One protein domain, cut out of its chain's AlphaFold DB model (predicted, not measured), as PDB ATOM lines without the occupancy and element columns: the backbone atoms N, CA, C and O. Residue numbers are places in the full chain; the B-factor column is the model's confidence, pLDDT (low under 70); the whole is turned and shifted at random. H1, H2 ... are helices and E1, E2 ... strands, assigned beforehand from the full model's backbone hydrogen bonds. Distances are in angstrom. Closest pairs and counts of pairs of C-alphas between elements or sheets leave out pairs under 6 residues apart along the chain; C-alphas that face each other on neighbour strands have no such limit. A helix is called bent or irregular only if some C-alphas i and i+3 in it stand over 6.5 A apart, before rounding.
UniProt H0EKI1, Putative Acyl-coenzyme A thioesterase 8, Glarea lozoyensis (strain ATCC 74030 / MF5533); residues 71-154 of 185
ATOM      1  N   VAL A  71     291.961 207.103 261.116       78.25
ATOM      2  CA  VAL A  71     290.709 207.849 261.245       78.25
ATOM      3  C   VAL A  71     290.920 208.962 262.279       78.25
ATOM      4  O   VAL A  71     291.201 208.644 263.444       78.25
ATOM      5  N   PRO A  72     290.834 210.250 261.896       73.81
ATOM      6  CA  PRO A  72     290.909 211.336 262.864       73.81
ATOM      7  C   PRO A  72     289.758 211.214 263.879       73.81
ATOM      8  O   PRO A  72     288.726 210.641 263.549       73.81
ATOM      9  N   PRO A  73     289.933 211.694 265.119       72.25
ATOM     10  CA  PRO A  73     288.823 211.798 266.063       72.25
ATOM     11  C   PRO A  73     287.715 212.703 265.516       72.25
ATOM     12  O   PRO A  73     288.007 213.687 264.825       72.25
ATOM     13  N   ASP A  74     286.474 212.365 265.863       71.00
ATOM     14  CA  ASP A  74     285.282 213.113 265.471       71.00
ATOM     15  C   ASP A  74     285.326 214.567 265.959       71.00
ATOM     16  O   ASP A  74     285.938 214.901 266.980       71.00
ATOM     17  N   GLU A  75     284.683 215.460 265.201       65.00
ATOM     18  CA  GLU A  75     284.690 216.900 265.494       65.00
ATOM     19  C   GLU A  75     283.978 217.245 266.810       65.00
ATOM     20  O   GLU A  75     284.286 218.271 267.418       65.00
ATOM     21  N   ASP A  76     283.072 216.377 267.265       64.06
ATOM     22  CA  ASP A  76     282.356 216.497 268.536       64.06
ATOM     23  C   ASP A  76     283.182 216.030 269.750       64.06
ATOM     24  O   ASP A  76     282.779 216.245 270.892       64.06
ATOM     25  N   GLY A  77     284.358 215.438 269.513       60.34
ATOM     26  CA  GLY A  77     285.257 214.961 270.554       60.34
ATOM     27  C   GLY A  77     284.776 213.698 271.270       60.34
ATOM     28  O   GLY A  77     285.304 213.393 272.330       60.34
ATOM     29  N   SER A  78     283.812 212.955 270.724       58.59
ATOM     30  CA  SER A  78     283.263 211.745 271.357       58.59
ATOM     31  C   SER A  78     284.271 210.586 271.491       58.59
ATOM     32  O   SER A  78     284.148 209.767 272.399       58.59
ATOM     33  N   GLU A  79     285.309 210.546 270.646       57.22
ATOM     34  CA  GLU A  79     286.344 209.493 270.621       57.22
ATOM     35  C   GLU A  79     287.702 209.907 271.236       57.22
ATOM     36  O   GLU A  79     288.752 209.350 270.893       57.22
ATOM     37  N   VAL A  80     287.733 210.931 272.091       64.06
ATOM     38  CA  VAL A  80     288.989 211.429 272.683       64.06
ATOM     39  C   VAL A  80     289.362 210.689 273.964       64.06
ATOM     40  O   VAL A  80     288.539 210.505 274.850       64.06
ATOM     41  N   ASP A  81     290.648 210.360 274.116       62.72
ATOM     42  CA  ASP A  81     291.205 209.807 275.367       62.72
ATOM     43  C   ASP A  81     291.416 210.888 276.458       62.72
ATOM     44  O   ASP A  81     292.295 210.757 277.312       62.72
ATOM     45  N   ASP A  82     290.678 211.998 276.390       61.41
ATOM     46  CA  ASP A  82     290.767 213.114 277.337       61.41
ATOM     47  C   ASP A  82     289.718 212.899 278.436       61.41
ATOM     48  O   ASP A  82     288.554 213.250 278.255       61.41
ATOM     49  N   GLU A  83     290.119 212.290 279.560       54.00
ATOM     50  CA  GLU A  83     289.223 211.937 280.679       54.00
ATOM     51  C   GLU A  83     288.457 213.147 281.257       54.00
ATOM     52  O   GLU A  83     287.403 212.969 281.863       54.00
ATOM     53  N   GLU A  84     288.942 214.375 281.030       55.97
ATOM     54  CA  GLU A  84     288.304 215.615 281.495       55.97
ATOM     55  C   GLU A  84     287.687 216.459 280.364       55.97
ATOM     56  O   GLU A  84     286.983 217.430 280.642       55.97
ATOM     57  N   GLY A  85     287.949 216.139 279.087       61.19
ATOM     58  CA  GLY A  85     287.405 216.822 277.900       61.19
ATOM     59  C   GLY A  85     287.728 218.322 277.751       61.19
ATOM     60  O   GLY A  85     287.405 218.926 276.722       61.19
ATOM     61  N   ASN A  86     288.380 218.945 278.733       68.62
ATOM     62  CA  ASN A  86     288.528 220.397 278.855       68.62
ATOM     63  C   ASN A  86     289.919 220.911 278.431       68.62
ATOM     64  O   ASN A  86     290.196 222.109 278.485       68.62
ATOM     65  N   GLY A  87     290.814 220.020 277.988       79.50
ATOM     66  CA  GLY A  87     292.149 220.402 277.528       79.50
ATOM     67  C   GLY A  87     292.130 221.131 276.174       79.50
ATOM     68  O   GLY A  87     291.208 220.936 275.382       79.50
ATOM     69  N   PRO A  88     293.163 221.925 275.829       85.62
ATOM     70  CA  PRO A  88     293.236 222.659 274.558       85.62
ATOM     71  C   PRO A  88     293.539 221.778 273.331       85.62
ATOM     72  O   PRO A  88     293.689 222.293 272.222       85.62
ATOM     73  N   PHE A  89     293.640 220.457 273.503       86.75
ATOM     74  CA  PHE A  89     293.986 219.507 272.450       86.75
ATOM     75  C   PHE A  89     292.987 218.354 272.393       86.75
ATOM     76  O   PHE A  89     292.445 217.923 273.402       86.75
ATOM     77  N   VAL A  90     292.765 217.858 271.182       84.62
ATOM     78  CA  VAL A  90     292.104 216.592 270.881       84.62
ATOM     79  C   VAL A  90     293.207 215.555 270.736       84.62
ATOM     80  O   VAL A  90     294.134 215.758 269.947       84.62
ATOM     81  N   SER A  91     293.119 214.452 271.475       82.38
ATOM     82  CA  SER A  91     294.061 213.343 271.349       82.38
ATOM     83  C   SER A  91     293.334 212.020 271.187       82.38
ATOM     84  O   SER A  91     292.448 211.707 271.977       82.38
ATOM     85  N   LYS A  92     293.759 211.236 270.196       81.81
ATOM     86  CA  LYS A  92     293.243 209.896 269.917       81.81
ATOM     87  C   LYS A  92     294.399 208.915 269.872       81.81
ATOM     88  O   LYS A  92     295.338 209.073 269.082       81.81
ATOM     89  N   ARG A  93     294.366 207.907 270.736       82.75
ATOM     90  CA  ARG A  93     295.305 206.793 270.673       82.75
ATOM     91  C   ARG A  93     295.087 206.002 269.389       82.75
ATOM     92  O   ARG A  93     293.969 205.727 268.969       82.75
ATOM     93  N   ILE A  94     296.198 205.603 268.789       83.88
ATOM     94  CA  ILE A  94     296.230 204.674 267.662       83.88
ATOM     95  C   ILE A  94     296.661 203.297 268.195       83.88
ATOM     96  O   ILE A  94     297.156 203.165 269.322       83.88
ATOM     97  N   GLU A  95     296.464 202.255 267.391       83.69
ATOM     98  CA  GLU A  95     296.961 200.911 267.671       83.69
ATOM     99  C   GLU A  95     298.440 200.897 268.100       83.69
ATOM    100  O   GLU A  95     299.277 201.684 267.638       83.69
ATOM    101  N   ILE A  96     298.758 199.977 269.015       86.25
ATOM    102  CA  ILE A  96     300.141 199.685 269.381       86.25
ATOM    103  C   ILE A  96     300.696 198.789 268.278       86.25
ATOM    104  O   ILE A  96     300.250 197.656 268.117       86.25
ATOM    105  N   LEU A  97     301.671 199.290 267.526       87.75
ATOM    106  CA  LEU A  97     302.363 198.482 266.530       87.75
ATOM    107  C   LEU A  97     303.082 197.327 267.236       87.75
ATOM    108  O   LEU A  97     303.729 197.560 268.259       87.75
ATOM    109  N   ASN A  98     302.987 196.118 266.674       90.31
ATOM    110  CA  ASN A  98     303.556 194.885 267.229       90.31
ATOM    111  C   ASN A  98     303.056 194.563 268.647       90.31
ATOM    112  O   ASN A  98     303.816 194.046 269.461       90.31
ATOM    113  N   LYS A  99     301.792 194.885 268.965       88.19
ATOM    114  CA  LYS A  99     301.206 194.698 270.305       88.19
ATOM    115  C   LYS A  99     301.476 193.310 270.901       88.19
ATOM    116  O   LYS A  99     301.815 193.227 272.083       88.19
ATOM    117  N   ASP A 100     301.370 192.270 270.077       90.88
ATOM    118  CA  ASP A 100     301.497 190.867 270.485       90.88
ATOM    119  C   ASP A 100     302.951 190.375 270.568       90.88
ATOM    120  O   ASP A 100     303.195 189.231 270.955       90.88
ATOM    121  N   SER A 101     303.937 191.216 270.226       93.06
ATOM    122  CA  SER A 101     305.346 190.863 270.411       93.06
ATOM    123  C   SER A 101     305.638 190.608 271.891       93.06
ATOM    124  O   SER A 101     305.186 191.338 272.780       93.06
ATOM    125  N   LYS A 102     306.430 189.570 272.162       91.44
ATOM    126  CA  LYS A 102     306.933 189.278 273.512       91.44
ATOM    127  C   LYS A 102     308.031 190.252 273.932       91.44
ATOM    128  O   LYS A 102     308.298 190.379 275.121       91.44
ATOM    129  N   ASP A 103     308.615 190.961 272.969       93.62
ATOM    130  CA  ASP A 103     309.738 191.858 273.151       93.62
ATOM    131  C   ASP A 103     309.261 193.323 273.211       93.62
ATOM    132  O   ASP A 103     308.896 193.913 272.189       93.62
ATOM    133  N   PRO A 104     309.279 193.984 274.390       90.44
ATOM    134  CA  PRO A 104     308.733 195.337 274.542       90.44
ATOM    135  C   PRO A 104     309.383 196.377 273.620       90.44
ATOM    136  O   PRO A 104     308.735 197.331 273.194       90.44
ATOM    137  N   HIS A 105     310.657 196.177 273.270       90.88
ATOM    138  CA  HIS A 105     311.415 197.074 272.400       90.88
ATOM    139  C   HIS A 105     310.972 197.039 270.927       90.88
ATOM    140  O   HIS A 105     311.374 197.915 270.158       90.88
ATOM    141  N   GLU A 106     310.128 196.086 270.526       93.50
ATOM    142  CA  GLU A 106     309.515 196.028 269.194       93.50
ATOM    143  C   GLU A 106     308.170 196.762 269.139       93.50
ATOM    144  O   GLU A 106     307.711 197.145 268.058       93.50
ATOM    145  N   LYS A 107     307.551 197.002 270.301       92.75
ATOM    146  CA  LYS A 107     306.249 197.662 270.418       92.75
ATOM    147  C   LYS A 107     306.382 199.168 270.198       92.75
ATOM    148  O   LYS A 107     307.332 199.802 270.665       92.75
ATOM    149  N   ARG A 108     305.428 199.789 269.501       88.31
ATOM    150  CA  ARG A 108     305.379 201.258 269.337       88.31
ATOM    151  C   ARG A 108     303.974 201.772 269.600       88.31
ATOM    152  O   ARG A 108     303.038 201.398 268.903       88.31
ATOM    153  N   THR A 109     303.832 202.677 270.560       87.94
ATOM    154  CA  THR A 109     302.587 203.427 270.746       87.94
ATOM    155  C   THR A 109     302.545 204.598 269.775       87.94
ATOM    156  O   THR A 109     303.550 205.279 269.570       87.94
ATOM    157  N   ARG A 110     301.375 204.861 269.202       86.44
ATOM    158  CA  ARG A 110     301.135 206.009 268.330       86.44
ATOM    159  C   ARG A 110     299.959 206.804 268.872       86.44
ATOM    160  O   ARG A 110     299.011 206.231 269.407       86.44
ATOM    161  N   GLN A 111     300.030 208.118 268.731       85.25
ATOM    162  CA  GLN A 111     298.976 209.009 269.178       85.25
ATOM    163  C   GLN A 111     298.784 210.112 268.151       85.25
ATOM    164  O   GLN A 111     299.747 210.716 267.682       85.25
ATOM    165  N   TRP A 112     297.532 210.329 267.782       86.56
ATOM    166  CA  TRP A 112     297.124 211.460 266.977       86.56
ATOM    167  C   TRP A 112     296.765 212.609 267.914       86.56
ATOM    168  O   TRP A 112     296.068 212.393 268.907       86.56
ATOM    169  N   ILE A 113     297.252 213.816 267.623       86.88
ATOM    170  CA  ILE A 113     297.001 215.002 268.447       86.88
ATOM    171  C   ILE A 113     296.756 216.214 267.541       86.88
ATOM    172  O   ILE A 113     297.464 216.407 266.552       86.88
ATOM    173  N   LYS A 114     295.777 217.049 267.898       86.81
ATOM    174  CA  LYS A 114     295.457 218.316 267.219       86.81
ATOM    175  C   LYS A 114     294.982 219.352 268.233       86.81
ATOM    176  O   LYS A 114     294.309 219.009 269.195       86.81
ATOM    177  N   ALA A 115     295.299 220.628 268.020       88.81
ATOM    178  CA  ALA A 115     294.735 221.714 268.824       88.81
ATOM    179  C   ALA A 115     293.213 221.831 268.613       88.81
ATOM    180  O   ALA A 115     292.737 221.727 267.479       88.81
ATOM    181  N   LYS A 116     292.458 222.077 269.689       85.25
ATOM    182  CA  LYS A 116     291.048 222.471 269.601       85.25
ATOM    183  C   LYS A 116     290.995 223.894 269.039       85.25
ATOM    184  O   LYS A 116     291.549 224.827 269.615       85.25
ATOM    185  N   GLY A 117     290.363 224.056 267.878       84.62
ATOM    186  CA  GLY A 117     290.308 225.337 267.176       84.62
ATOM    187  C   GLY A 117     291.639 225.765 266.542       84.62
ATOM    188  O   GLY A 117     292.516 224.955 266.239       84.62
ATOM    189  N   ARG A 118     291.768 227.069 266.275       89.88
ATOM    190  CA  ARG A 118     292.921 227.655 265.579       89.88
ATOM    191  C   ARG A 118     293.883 228.289 266.578       89.88
ATOM    192  O   ARG A 118     293.482 229.145 267.359       89.88
ATOM    193  N   ILE A 119     295.163 227.926 266.498       91.62
ATOM    194  CA  ILE A 119     296.221 228.601 267.262       91.62
ATOM    195  C   ILE A 119     296.262 230.082 266.853       91.62
ATOM    196  O   ILE A 119     296.208 230.408 265.665       91.62
ATOM    197  N   SER A 120     296.314 230.961 267.857       88.75
ATOM    198  CA  SER A 120     296.242 232.418 267.703       88.75
ATOM    199  C   SER A 120     297.206 232.933 266.620       88.75
ATOM    200  O   SER A 120     298.417 232.711 266.734       88.75
ATOM    201  N   PRO A 121     296.713 233.674 265.605       91.44
ATOM    202  CA  PRO A 121     297.571 234.297 264.600       91.44
ATOM    203  C   PRO A 121     298.578 235.284 265.201       91.44
ATOM    204  O   PRO A 121     299.698 235.383 264.709       91.44
ATOM    205  N   GLN A 122     298.204 235.980 266.282       94.06
ATOM    206  CA  GLN A 122     299.065 236.951 266.964       94.06
ATOM    207  C   GLN A 122     300.301 236.289 267.588       94.06
ATOM    208  O   GLN A 122     301.369 236.894 267.616       94.06
ATOM    209  N   GLY A 123     300.179 235.042 268.056       89.88
ATOM    210  CA  GLY A 123     301.307 234.273 268.587       89.88
ATOM    211  C   GLY A 123     302.256 233.721 267.513       89.88
ATOM    212  O   GLY A 123     303.375 233.308 267.830       89.88
ATOM    213  N   GLY A 124     301.827 233.715 266.245       92.12
ATOM    214  CA  GLY A 124     302.628 233.303 265.094       92.12
ATOM    215  C   GLY A 124     303.287 231.927 265.251       92.12
ATOM    216  O   GLY A 124     302.759 231.019 265.894       92.12
ATOM    217  N   HIS A 125     304.481 231.771 264.675       90.94
ATOM    218  CA  HIS A 125     305.249 230.520 264.718       90.94
ATOM    219  C   HIS A 125     305.579 230.054 266.152       90.94
ATOM    220  O   HIS A 125     305.567 228.856 266.438       90.94
ATOM    221  N   GLN A 126     305.815 230.985 267.081       92.00
ATOM    222  CA  GLN A 126     306.214 230.665 268.457       92.00
ATOM    223  C   GLN A 126     305.088 230.003 269.263       92.00
ATOM    224  O   GLN A 126     305.350 229.107 270.071       92.00
ATOM    225  N   ALA A 127     303.828 230.372 269.011       93.88
ATOM    226  CA  ALA A 127     302.684 229.706 269.630       93.88
ATOM    227  C   ALA A 127     302.569 228.236 269.193       93.88
ATOM    228  O   ALA A 127     302.292 227.370 270.021       93.88
ATOM    229  N   HIS A 128     302.865 227.929 267.925       94.12
ATOM    230  CA  HIS A 128     302.910 226.548 267.438       94.12
ATOM    231  C   HIS A 128     304.034 225.734 268.093       94.12
ATOM    232  O   HIS A 128     303.800 224.597 268.501       94.12
ATOM    233  N   LEU A 129     305.235 226.306 268.238       93.56
ATOM    234  CA  LEU A 129     306.344 225.639 268.934       93.56
ATOM    235  C   LEU A 129     306.018 225.378 270.412       93.56
ATOM    236  O   LEU A 129     306.317 224.303 270.926       93.56
ATOM    237  N   SER A 130     305.364 226.335 271.073       92.75
ATOM    238  CA  SER A 130     304.931 226.200 272.470       92.75
ATOM    239  C   SER A 130     303.869 225.110 272.626       92.75
ATOM    240  O   SER A 130     303.971 224.275 273.523       92.75
ATOM    241  N   ALA A 131     302.895 225.057 271.711       92.94
ATOM    242  CA  ALA A 131     301.904 223.987 271.666       92.94
ATOM    243  C   ALA A 131     302.562 222.613 271.459       92.94
ATOM    244  O   ALA A 131     302.221 221.658 272.151       92.94
ATOM    245  N   LEU A 132     303.538 222.505 270.549       92.19
ATOM    246  CA  LEU A 132     304.273 221.260 270.322       92.19
ATOM    247  C   LEU A 132     305.058 220.817 271.561       92.19
ATOM    248  O   LEU A 132     305.028 219.639 271.909       92.19
ATOM    249  N   ALA A 133     305.723 221.752 272.244       92.75
ATOM    250  CA  ALA A 133     306.423 221.468 273.492       92.75
ATOM    251  C   ALA A 133     305.457 220.946 274.572       92.75
ATOM    252  O   ALA A 133     305.745 219.922 275.186       92.75
ATOM    253  N   TYR A 134     304.293 221.584 274.735       89.94
ATOM    254  CA  TYR A 134     303.245 221.139 275.662       89.94
ATOM    255  C   TYR A 134     302.760 219.715 275.342       89.94
ATOM    256  O   TYR A 134     302.728 218.843 276.209       89.94
ATOM    257  N   MET A 135     302.427 219.454 274.074       88.81
ATOM    258  CA  MET A 135     301.930 218.144 273.643       88.81
ATOM    259  C   MET A 135     302.983 217.037 273.780       88.81
ATOM    260  O   MET A 135     302.615 215.886 273.983       88.81
ATOM    261  N   SER A 136     304.276 217.360 273.673       88.44
ATOM    262  CA  SER A 136     305.350 216.356 273.667       88.44
ATOM    263  C   SER A 136     305.506 215.583 274.980       88.44
ATOM    264  O   SER A 136     305.951 214.438 274.954       88.44
ATOM    265  N   ASP A 137     305.112 216.183 276.105       86.25
ATOM    266  CA  ASP A 137     305.150 215.539 277.424       86.25
ATOM    267  C   ASP A 137     303.811 214.863 277.776       86.25
ATOM    268  O   ASP A 137     303.720 213.977 278.627       86.25
ATOM    269  N   SER A 138     302.750 215.215 277.046       74.81
ATOM    270  CA  SER A 138     301.455 214.562 277.180       74.81
ATOM    271  C   SER A 138     301.575 213.133 276.640       74.81
ATOM    272  O   SER A 138     301.872 212.914 275.471       74.81
ATOM    273  N   TYR A 139     301.337 212.138 277.496       71.38
ATOM    274  CA  TYR A 139     301.283 210.705 277.161       71.38
ATOM    275  C   TYR A 139     302.603 209.973 276.885       71.38
ATOM    276  O   TYR A 139     302.556 208.746 276.735       71.38
ATOM    277  N   PHE A 140     303.757 210.650 276.890       78.12
ATOM    278  CA  PHE A 140     305.052 210.005 276.640       78.12
ATOM    279  C   PHE A 140     305.354 208.905 277.669       78.12
ATOM    280  O   PHE A 140     305.522 207.739 277.298       78.12
ATOM    281  N   ILE A 141     305.307 209.240 278.965       81.88
ATOM    282  CA  ILE A 141     305.575 208.291 280.064       81.88
ATOM    283  C   ILE A 141     304.585 207.116 280.087       81.88
ATOM    284  O   ILE A 141     304.940 205.993 280.440       81.88
ATOM    285  N   GLY A 142     303.353 207.346 279.618       81.19
ATOM    286  CA  GLY A 142     302.320 206.315 279.538       81.19
ATOM    287  C   GLY A 142     302.660 205.176 278.575       81.19
ATOM    288  O   GLY A 142     302.031 204.125 278.648       81.19
ATOM    289  N   THR A 143     303.637 205.356 277.685       87.00
ATOM    290  CA  THR A 143     304.104 204.314 276.763       87.00
ATOM    291  C   THR A 143     304.581 203.076 277.509       87.00
ATOM    292  O   THR A 143     304.136 201.980 277.182       87.00
ATOM    293  N   VAL A 144     305.426 203.248 278.532       88.12
ATOM    294  CA  VAL A 144     306.003 202.129 279.294       88.12
ATOM    295  C   VAL A 144     304.894 201.322 279.959       88.12
ATOM    296  O   VAL A 144     304.810 200.116 279.752       88.12
ATOM    297  N   SER A 145     303.981 201.983 280.674       86.69
ATOM    298  CA  SER A 145     302.861 201.286 281.309       86.69
ATOM    299  C   SER A 145     302.036 200.492 280.293       86.69
ATOM    300  O   SER A 145     301.751 199.323 280.513       86.69
ATOM    301  N   ARG A 146     301.723 201.083 279.132       84.06
ATOM    302  CA  ARG A 146     300.884 200.446 278.105       84.06
ATOM    303  C   ARG A 146     301.526 199.226 277.448       84.06
ATOM    304  O   ARG A 146     300.816 198.277 277.155       84.06
ATOM    305  N   ILE A 147     302.826 199.256 277.150       88.19
ATOM    306  CA  ILE A 147     303.484 198.134 276.448       88.19
ATOM    307  C   ILE A 147     303.736 196.927 277.361       88.19
ATOM    308  O   ILE A 147     303.937 195.818 276.856       88.19
ATOM    309  N   HIS A 148     303.725 197.166 278.675       85.94
ATOM    310  CA  HIS A 148     303.877 196.177 279.739       85.94
ATOM    311  C   HIS A 148     302.541 195.789 280.397       85.94
ATOM    312  O   HIS A 148     302.561 195.105 281.415       85.94
ATOM    313  N   ASP A 149     301.406 196.249 279.855       79.62
ATOM    314  CA  ASP A 149     300.066 196.023 280.416       79.62
ATOM    315  C   ASP A 149     299.951 196.405 281.909       79.62
ATOM    316  O   ASP A 149     299.184 195.827 282.677       79.62
ATOM    317  N   LEU A 150     300.719 197.418 282.326       81.31
ATOM    318  CA  LEU A 150     300.673 197.982 283.671       81.31
ATOM    319  C   LEU A 150     299.562 199.025 283.765       81.31
ATOM    320  O   LEU A 150     299.356 199.848 282.865       81.31
ATOM    321  N   TRP A 151     298.889 199.033 284.908       65.44
ATOM    322  CA  TRP A 151     297.811 199.966 285.210       65.44
ATOM    323  C   TRP A 151     298.336 201.403 285.272       65.44
ATOM    324  O   TRP A 151     299.417 201.670 285.810       65.44
ATOM    325  N   ARG A 152     297.559 202.353 284.743       58.59
ATOM    326  CA  ARG A 152     297.760 203.763 285.085       58.59
ATOM    327  C   ARG A 152     297.325 203.961 286.535       58.59
ATOM    328  O   ARG A 152     296.336 203.376 286.959       58.59
ATOM    329  N   PHE A 153     298.113 204.744 287.267       49.78
ATOM    330  CA  PHE A 153     297.910 205.159 288.655       49.78
ATOM    331  C   PHE A 153     296.468 204.992 289.178       49.78
ATOM    332  O   PHE A 153     295.573 205.715 288.761       49.78
ATOM    333  N   GLY A 154     296.272 204.084 290.141       47.78
ATOM    334  CA  GLY A 154     295.146 204.140 291.082       47.78
ATOM    335  C   GLY A 154     293.934 203.236 290.838       47.78
ATOM    336  O   GLY A 154     293.215 203.005 291.807       47.78
TER     337      GLY A 154
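Overview. This is residues 71 to 154 of the 185 residues of the protein "Putative Acyl-coenzyme A thioesterase 8" of Glarea lozoyensis (strain ATCC 74030 / MF5533) (UniProt H0EKI1). With little regular structure, this is a two-stranded hairpin, E1 and E2, with a long loop between its strands; after E2 the chain folds back as helix H1, whose residues 128 to 136 come alongside E2 while 121 to 126 stick out. Short H2 follows. The printed part has 84 residues, 33 in named elements, in the order E1, E2, H1, H2; the class is mixed. It is loose, radius of gyration of the C-alphas 14.9 A, and elongated, 49 by 28 by 26 A.

Along the chain. E1, residues 89 to 93, begins at C-alpha 89, (293.986, 219.507, 272.450). E2 is residues 111 to 115. H1, residues 121 to 137, spans 24.0 A; it is irregular, C-alphas 122 and 125 being 9.2 A apart, with a kink of 53 degrees near residue 128. H2, residues 142 to 147, ends at C-alpha 147, (303.484, 198.134, 276.448).

Arrangement. E1 and E2 are antiparallel at 167 degrees; N 90 and O 114, 2.8 A apart, are within hydrogen-bond range. The closest C-alphas of E2 and H1, Ile 113 and Met 135, are 7.8 A apart. H2 is apart from E1, E2 and H1. Every O i to N i+4 pair is within range in H2, 9 of 13 in H1.

Size, cuts and confidence. The farthest C-alphas, Lys 102 and Gln 122, are 48.8 A apart. The printed part has no cut; the link E1 to E2 is long. Residues 75 to 86 and 151 to 154 have pLDDT under 70.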